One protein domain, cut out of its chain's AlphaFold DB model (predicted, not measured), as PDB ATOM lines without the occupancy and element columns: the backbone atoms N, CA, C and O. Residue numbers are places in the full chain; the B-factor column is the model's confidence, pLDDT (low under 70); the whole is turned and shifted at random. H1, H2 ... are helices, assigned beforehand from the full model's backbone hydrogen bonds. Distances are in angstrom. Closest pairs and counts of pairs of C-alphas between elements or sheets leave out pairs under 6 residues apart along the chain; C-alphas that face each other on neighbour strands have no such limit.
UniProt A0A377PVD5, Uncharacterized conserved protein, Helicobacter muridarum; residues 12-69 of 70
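AT A GLANCE: This is residues 12 to 69 of the 70 residues of the protein "Uncharacterized conserved protein" of Helicobacter muridarum (UniProt A0A377PVD5). One helix, H2, stands between two wide loops of chain, each of which leads to a short helix that packs on nothing. Residues 18 to 32 sweep out in a wide arc between H1 and H2, and residues 49 to 61 make a turn beyond the other end of H2, after which H3 runs back apart from H2, and the outline is open, with no helix touching another. The printed part has 58 residues with three named helices, in the order H1, H2, H3, and no named strand. The class is all helix, though under half of the residues, 28 of 58, are in named elements. The whole is extended, with a radius of gyration of the C-alphas of 16.4 A, and elongated, spanning 45 by 29 by 19 A.

IN THESE COORDINATES: H2, the longest helix, holds residues 33 to 48 and measures 22.3 A from C-alpha 33 at (172.320, 139.861, 156.803) to C-alpha 48 at (155.806, 124.841, 156.098). H1 holds residues 12 to 17, 8.5 A long, and begins at C-alpha 12 at (149.556, 142.066, 151.058). H3 holds residues 62 to 67, 8.9 A long, and ends at C-alpha 67 at (169.386, 129.308, 146.055).

HOW THE PARTS SIT: H2 touches no helix. H1 and H2 are apart, with no C-alpha of the one within 8 A of the other. By the same test H2 and H3 are apart, and so are H1 and H3. Residues 12 to 43 stand free, of which 33 to 43 belong to H2. Residues 49 to 55 and 59 to 69 stand free too. In H1, H2 and H3 every O i to N i+4 pair is within hydrogen-bond range.

THE WHOLE: The C-alphas farthest apart, those of Tyr 25 and Glu 53, are 46.8 A apart. The printed part has no cut. Both links are long, with 15 residues between H1 and H2 and 13 between H2 and H3. The mean pLDDT of the printed part is 77.2, and residues 49 to 69 are under 70.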
ATOM      1  N   LEU A  12     149.869 141.456 152.350       87.75
ATOM      2  CA  LEU A  12     149.556 142.066 151.058       87.75
ATOM      3  C   LEU A  12     148.563 143.220 151.210       87.75
ATOM      4  O   LEU A  12     148.773 144.303 150.667       87.75
ATOM      5  N   GLU A  13     147.483 143.008 151.960       87.88
ATOM      6  CA  GLU A  13     146.476 144.043 152.183       87.88
ATOM      7  C   GLU A  13     147.060 145.231 152.956       87.88
ATOM      8  O   GLU A  13     146.799 146.388 152.620       87.88
ATOM      9  N   TYR A  14     147.867 144.942 153.975       88.06
ATOM     10  CA  TYR A  14     148.452 145.953 154.840       88.06
ATOM     11  C   TYR A  14     149.493 146.810 154.118       88.06
ATOM     12  O   TYR A  14     149.502 148.026 154.300       88.06
ATOM     13  N   LEU A  15     150.341 146.211 153.283       88.00
ATOM     14  CA  LEU A  15     151.387 146.942 152.570       88.00
ATOM     15  C   LEU A  15     150.870 147.655 151.314       88.00
ATOM     16  O   LEU A  15     151.376 148.720 150.978       88.00
ATOM     17  N   SER A  16     149.848 147.118 150.636       88.19
ATOM     18  CA  SER A  16     149.338 147.700 149.381       88.19
ATOM     19  C   SER A  16     148.434 148.921 149.576       88.19
ATOM     20  O   SER A  16     148.472 149.850 148.770       88.19
ATOM     21  N   LYS A  17     147.601 148.938 150.624       84.56
ATOM     22  CA  LYS A  17     146.604 150.003 150.838       84.56
ATOM     23  C   LYS A  17     147.138 151.197 151.630       84.56
ATOM     24  O   LYS A  17     146.514 152.258 151.620       84.56
ATOM     25  N   ASN A  18     148.262 151.039 152.328       83.94
ATOM     26  CA  ASN A  18     148.763 152.036 153.268       83.94
ATOM     27  C   ASN A  18     149.964 152.801 152.711       83.94
ATOM     28  O   ASN A  18     150.834 152.248 152.046       83.94
ATOM     29  N   LYS A  19     150.030 154.097 153.031       86.25
ATOM     30  CA  LYS A  19     151.223 154.919 152.812       86.25
ATOM     31  C   LYS A  19     151.967 155.045 154.132       86.25
ATOM     32  O   LYS A  19     151.437 155.618 155.082       86.25
ATOM     33  N   PHE A  20     153.184 154.524 154.180       88.88
ATOM     34  CA  PHE A  20     154.030 154.600 155.363       88.88
ATOM     35  C   PHE A  20     154.903 155.849 155.287       88.88
ATOM     36  O   PHE A  20     155.658 156.039 154.336       88.88
ATOM     37  N   LEU A  21     154.775 156.717 156.288       90.06
ATOM     38  CA  LEU A  21     155.650 157.870 156.465       90.06
ATOM     39  C   LEU A  21     156.696 157.512 157.514       90.06
ATOM     40  O   LEU A  21     156.352 157.289 158.671       90.06
ATOM     41  N   ILE A  22     157.960 157.464 157.099       89.50
ATOM     42  CA  ILE A  22     159.097 157.285 158.003       89.50
ATOM     43  C   ILE A  22     159.473 158.673 158.543       89.50
ATOM     44  O   ILE A  22     159.854 159.542 157.754       89.50
ATOM     45  N   PRO A  23     159.353 158.935 159.855       92.06
ATOM     46  CA  PRO A  23     159.726 160.222 160.416       92.06
ATOM     47  C   PRO A  23     161.234 160.468 160.334       92.06
ATOM     48  O   PRO A  23     162.044 159.557 160.469       92.06
ATOM     49  N   MET A  24     161.622 161.735 160.215       88.19
ATOM     50  CA  MET A  24     163.026 162.165 160.117       88.19
ATOM     51  C   MET A  24     163.883 161.878 161.359       88.19
ATOM     52  O   MET A  24     165.104 161.871 161.272       88.19
ATOM     53  N   TYR A  25     163.256 161.635 162.511       92.31
ATOM     54  CA  TYR A  25     163.926 161.236 163.752       92.31
ATOM     55  C   TYR A  25     164.020 159.711 163.924       92.31
ATOM     56  O   TYR A  25     164.494 159.238 164.959       92.31
ATOM     57  N   GLN A  26     163.532 158.924 162.959       93.25
ATOM     58  CA  GLN A  26     163.679 157.475 163.001       93.25
ATOM     59  C   GLN A  26     165.152 157.107 162.804       93.25
ATOM     60  O   GLN A  26     165.855 157.708 161.992       93.25
ATOM     61  N   ARG A  27     165.636 156.134 163.583       91.50
ATOM     62  CA  ARG A  27     167.010 155.646 163.449       91.50
ATOM     63  C   ARG A  27     167.223 155.080 162.049       91.50
ATOM     64  O   ARG A  27     166.295 154.531 161.452       91.50
ATOM     65  N   THR A  28     168.455 155.186 161.562       89.81
ATOM     66  CA  THR A  28     168.881 154.527 160.329       89.81
ATOM     67  C   THR A  28     168.549 153.038 160.399       89.81
ATOM     68  O   THR A  28     168.597 152.437 161.473       89.81
ATOM     69  N   TYR A  29     168.189 152.451 159.262       89.00
ATOM     70  CA  TYR A  29     168.059 151.004 159.136       89.00
ATOM     71  C   TYR A  29     169.427 150.356 159.388       89.00
ATOM     72  O   TYR A  29     170.412 150.757 158.770       89.00
ATOM     73  N   ILE A  30     169.492 149.429 160.347       92.31
ATOM     74  CA  ILE A  30     170.747 148.815 160.827       92.31
ATOM     75  C   ILE A  30     170.717 147.287 160.687       92.31
ATOM     76  O   ILE A  30     171.721 146.649 160.964       92.31
ATOM     77  N   TRP A  31     169.595 146.690 160.264       94.19
ATOM     78  CA  TRP A  31     169.563 145.244 160.032       94.19
ATOM     79  C   TRP A  31     170.621 144.868 158.997       94.19
ATOM     80  O   TRP A  31     170.689 145.476 157.921       94.19
ATOM     81  N   GLY A  32     171.447 143.903 159.375       92.38
ATOM     82  CA  GLY A  32     172.414 143.250 158.522       92.38
ATOM     83  C   GLY A  32     171.813 142.006 157.884       92.38
ATOM     84  O   GLY A  32     170.595 141.899 157.711       92.38
ATOM     85  N   GLU A  33     172.696 141.092 157.497       93.00
ATOM     86  CA  GLU A  33     172.320 139.861 156.803       93.00
ATOM     87  C   GLU A  33     171.575 138.896 157.729       93.00
ATOM     88  O   GLU A  33     170.473 138.458 157.399       93.00
ATOM     89  N   ASP A  34     172.097 138.705 158.940       93.44
ATOM     90  CA  ASP A  34     171.529 137.814 159.952       93.44
ATOM     91  C   ASP A  34     170.044 138.110 160.239       93.44
ATOM     92  O   ASP A  34     169.221 137.196 160.334       93.44
ATOM     93  N   GLU A  35     169.664 139.388 160.362       92.62
ATOM     94  CA  GLU A  35     168.297 139.749 160.744       92.62
ATOM     95  C   GLU A  35     167.269 139.532 159.626       92.62
ATOM     96  O   GLU A  35     166.147 139.104 159.915       92.62
ATOM     97  N   TYR A  36     167.607 139.811 158.359       91.50
ATOM     98  CA  TYR A  36     166.662 139.526 157.271       91.50
ATOM     99  C   TYR A  36     166.619 138.032 156.943       91.50
ATOM    100  O   TYR A  36     165.561 137.543 156.543       91.50
ATOM    101  N   GLU A  37     167.724 137.302 157.127       92.56
ATOM    102  CA  GLU A  37     167.755 135.847 156.963       92.56
ATOM    103  C   GLU A  37     166.854 135.165 157.985       92.56
ATOM    104  O   GLU A  37     166.042 134.315 157.614       92.56
ATOM    105  N   GLN A  38     166.919 135.589 159.249       92.88
ATOM    106  CA  GLN A  38     166.020 135.087 160.280       92.88
ATOM    107  C   GLN A  38     164.556 135.407 159.950       92.88
ATOM    108  O   GLN A  38     163.709 134.519 160.017       92.88
ATOM    109  N   LEU A  39     164.253 136.646 159.535       92.19
ATOM    110  CA  LEU A  39     162.893 137.013 159.128       92.19
ATOM    111  C   LEU A  39     162.387 136.103 157.999       92.19
ATOM    112  O   LEU A  39     161.232 135.678 158.011       92.19
ATOM    113  N   TRP A  40     163.235 135.819 157.013       90.00
ATOM    114  CA  TRP A  40     162.880 134.954 155.896       90.00
ATOM    115  C   TRP A  40     162.662 133.505 156.338       90.00
ATOM    116  O   TRP A  40     161.664 132.897 155.952       90.00
ATOM    117  N   ALA A  41     163.541 132.972 157.189       90.56
ATOM    118  CA  ALA A  41     163.404 131.636 157.759       90.56
ATOM    119  C   ALA A  41     162.095 131.483 158.550       90.56
ATOM    120  O   ALA A  41     161.379 130.507 158.343       90.56
ATOM    121  N   ASP A  42     161.735 132.473 159.370       89.00
ATOM    122  CA  ASP A  42     160.491 132.474 160.146       89.00
ATOM    123  C   ASP A  42     159.249 132.489 159.236       89.00
ATOM    124  O   ASP A  42     158.262 131.798 159.498       89.00
ATOM    125  N   ILE A  43     159.287 133.249 158.135       88.19
ATOM    126  CA  ILE A  43     158.206 133.266 157.139       88.19
ATOM    127  C   ILE A  43     158.057 131.886 156.489       88.19
ATOM    128  O   ILE A  43     156.939 131.393 156.344       88.19
ATOM    129  N   LEU A  44     159.165 131.256 156.100       87.06
ATOM    130  CA  LEU A  44     159.151 129.931 155.482       87.06
ATOM    131  C   LEU A  44     158.662 128.855 156.447       87.06
ATOM    132  O   LEU A  44     157.840 128.027 156.062       87.06
ATOM    133  N   ASP A  45     159.139 128.864 157.692       88.75
ATOM    134  CA  ASP A  45     158.677 127.941 158.726       88.75
ATOM    135  C   ASP A  45     157.172 128.100 158.957       88.75
ATOM    136  O   ASP A  45     156.451 127.106 158.986       88.75
ATOM    137  N   PHE A  46     156.657 129.333 158.985       84.62
ATOM    138  CA  PHE A  46     155.218 129.583 159.080       84.62
ATOM    139  C   PHE A  46     154.421 128.929 157.939       84.62
ATOM    140  O   PHE A  46     153.373 128.342 158.192       84.62
ATOM    141  N   PHE A  47     154.909 128.987 156.695       81.94
ATOM    142  CA  PHE A  47     154.241 128.326 155.565       81.94
ATOM    143  C   PHE A  47     154.390 126.798 155.581       81.94
ATOM    144  O   PHE A  47     153.483 126.091 155.149       81.94
ATOM    145  N   ASN A  48     155.518 126.278 156.069       78.88
ATOM    146  CA  ASN A  48     155.806 124.841 156.098       78.88
ATOM    147  C   ASN A  48     155.211 124.117 157.320       78.88
ATOM    148  O   ASN A  48     155.051 122.897 157.293       78.88
ATOM    149  N   SER A  49     154.906 124.847 158.394       69.69
ATOM    150  CA  SER A  49     154.373 124.310 159.651       69.69
ATOM    151  C   SER A  49     152.851 124.132 159.652       69.69
ATOM    152  O   SER A  49     152.316 123.531 160.588       69.69
ATOM    153  N   GLU A  50     152.138 124.572 158.606       60.53
ATOM    154  CA  GLU A  50     150.733 124.207 158.420       60.53
ATOM    155  C   GLU A  50     150.623 122.703 158.081       60.53
ATOM    156  O   GLU A  50     151.148 122.250 157.058       60.53
ATOM    157  N   PRO A  51     149.948 121.881 158.911       52.94
ATOM    158  CA  PRO A  51     149.747 120.478 158.596       52.94
ATOM    159  C   PRO A  51     148.802 120.377 157.395       52.94
ATOM    160  O   PRO A  51     147.609 120.635 157.511       52.94
ATOM    161  N   ASN A  52     149.377 120.018 156.244       48.81
ATOM    162  CA  ASN A  52     148.722 119.600 155.006       48.81
ATOM    163  C   ASN A  52     147.234 119.237 155.149       48.81
ATOM    164  O   ASN A  52     146.903 118.164 155.655       48.81
ATOM    165  N   GLU A  53     146.360 120.027 154.526       50.47
ATOM    166  CA  GLU A  53     145.172 119.455 153.886       50.47
ATOM    167  C   GLU A  53     145.139 119.625 152.363       50.47
ATOM    168  O   GLU A  53     144.338 118.955 151.727       50.47
ATOM    169  N   ASN A  54     146.060 120.373 151.734       48.84
ATOM    170  CA  ASN A  54     146.226 120.363 150.272       48.84
ATOM    171  C   ASN A  54     147.678 120.662 149.862       48.84
ATOM    172  O   ASN A  54     148.096 121.816 149.825       48.84
ATOM    173  N   GLY A  55     148.438 119.610 149.545       52.59
ATOM    174  CA  GLY A  55     149.856 119.686 149.197       52.59
ATOM    175  C   GLY A  55     150.154 120.593 148.001       52.59
ATOM    176  O   GLY A  55     149.947 120.215 146.851       52.59
ATOM    177  N   ASN A  56     150.731 121.759 148.279       49.06
ATOM    178  CA  ASN A  56     151.628 122.440 147.356       49.06
ATOM    179  C   ASN A  56     152.985 122.568 148.044       49.06
ATOM    180  O   ASN A  56     153.234 123.501 148.802       49.06
ATOM    181  N   SER A  57     153.843 121.579 147.798       50.97
ATOM    182  CA  SER A  57     155.249 121.598 148.184       50.97
ATOM    183  C   SER A  57     155.934 122.841 147.613       50.97
ATOM    184  O   SER A  57     156.211 122.894 146.413       50.97
ATOM    185  N   LEU A  58     156.313 123.781 148.485       54.44
ATOM    186  CA  LEU A  58     157.306 124.833 148.197       54.44
ATOM    187  C   LEU A  58     158.650 124.241 147.710       54.44
ATOM    188  O   LEU A  58     159.467 124.926 147.109       54.44
ATOM    189  N   GLU A  59     158.844 122.933 147.881       53.75
ATOM    190  CA  GLU A  59     159.929 122.118 147.321       53.75
ATOM    191  C   GLU A  59     160.000 122.113 145.774       53.75
ATOM    192  O   GLU A  59     161.016 121.704 145.203       53.75
ATOM    193  N   ASN A  60     158.930 122.526 145.077       51.91
ATOM    194  CA  ASN A  60     158.909 122.726 143.619       51.91
ATOM    195  C   ASN A  60     159.097 124.188 143.194       51.91
ATOM    196  O   ASN A  60     159.087 124.461 141.994       51.91
ATOM    197  N   ASP A  61     159.277 125.115 144.134       58.97
ATOM    198  CA  ASP A  61     159.574 126.495 143.783       58.97
ATOM    199  C   ASP A  61     161.010 126.566 143.234       58.97
ATOM    200  O   ASP A  61     161.996 126.323 143.939       58.97
ATOM    201  N   GLU A  62     161.124 126.814 141.928       55.25
ATOM    202  CA  GLU A  62     162.386 126.862 141.177       55.25
ATOM    203  C   GLU A  62     163.387 127.829 141.829       55.25
ATOM    204  O   GLU A  62     164.590 127.564 141.862       55.25
ATOM    205  N   TYR A  63     162.873 128.897 142.442       58.22
ATOM    206  CA  TYR A  63     163.660 129.891 143.162       58.22
ATOM    207  C   TYR A  63     164.327 129.317 144.420       58.22
ATOM    208  O   TYR A  63     165.487 129.613 144.703       58.22
ATOM    209  N   PHE A  64     163.622 128.450 145.151       60.47
ATOM    210  CA  PHE A  64     164.133 127.819 146.370       60.47
ATOM    211  C   PHE A  64     165.229 126.796 146.054       60.47
ATOM    212  O   PHE A  64     166.233 126.703 146.763       60.47
ATOM    213  N   ARG A  65     165.068 126.067 144.941       61.78
ATOM    214  CA  ARG A  65     166.058 125.094 144.461       61.78
ATOM    215  C   ARG A  65     167.350 125.755 144.002       61.78
ATOM    216  O   ARG A  65     168.416 125.253 144.324       61.78
ATOM    217  N   LEU A  66     167.270 126.864 143.268       59.00
ATOM    218  CA  LEU A  66     168.459 127.547 142.749       59.00
ATOM    219  C   LEU A  66     169.303 128.200 143.855       59.00
ATOM    220  O   LEU A  66     170.521 128.262 143.717       59.00
ATOM    221  N   TYR A  67     168.682 128.648 144.950       59.75
ATOM    222  CA  TYR A  67     169.386 129.308 146.055       59.75
ATOM    223  C   TYR A  67     170.178 128.335 146.948       59.75
ATOM    224  O   TYR A  67     171.258 128.675 147.412       59.75
ATOM    225  N   TYR A  68     169.674 127.114 147.161       58.12
ATOM    226  CA  TYR A  68     170.284 126.103 148.045       58.12
ATOM    227  C   TYR A  68     171.127 125.027 147.317       58.12
ATOM    228  O   TYR A  68     171.550 124.051 147.940       58.12
ATOM    229  N   HIS A  69     171.351 125.148 146.002       56.31
ATOM    230  CA  HIS A  69     172.168 124.214 145.197       56.31
ATOM    231  C   HIS A  69     173.368 124.871 144.485       56.31
ATOM    232  O   HIS A  69     173.894 124.321 143.514       56.31
TER     233      HIS A  69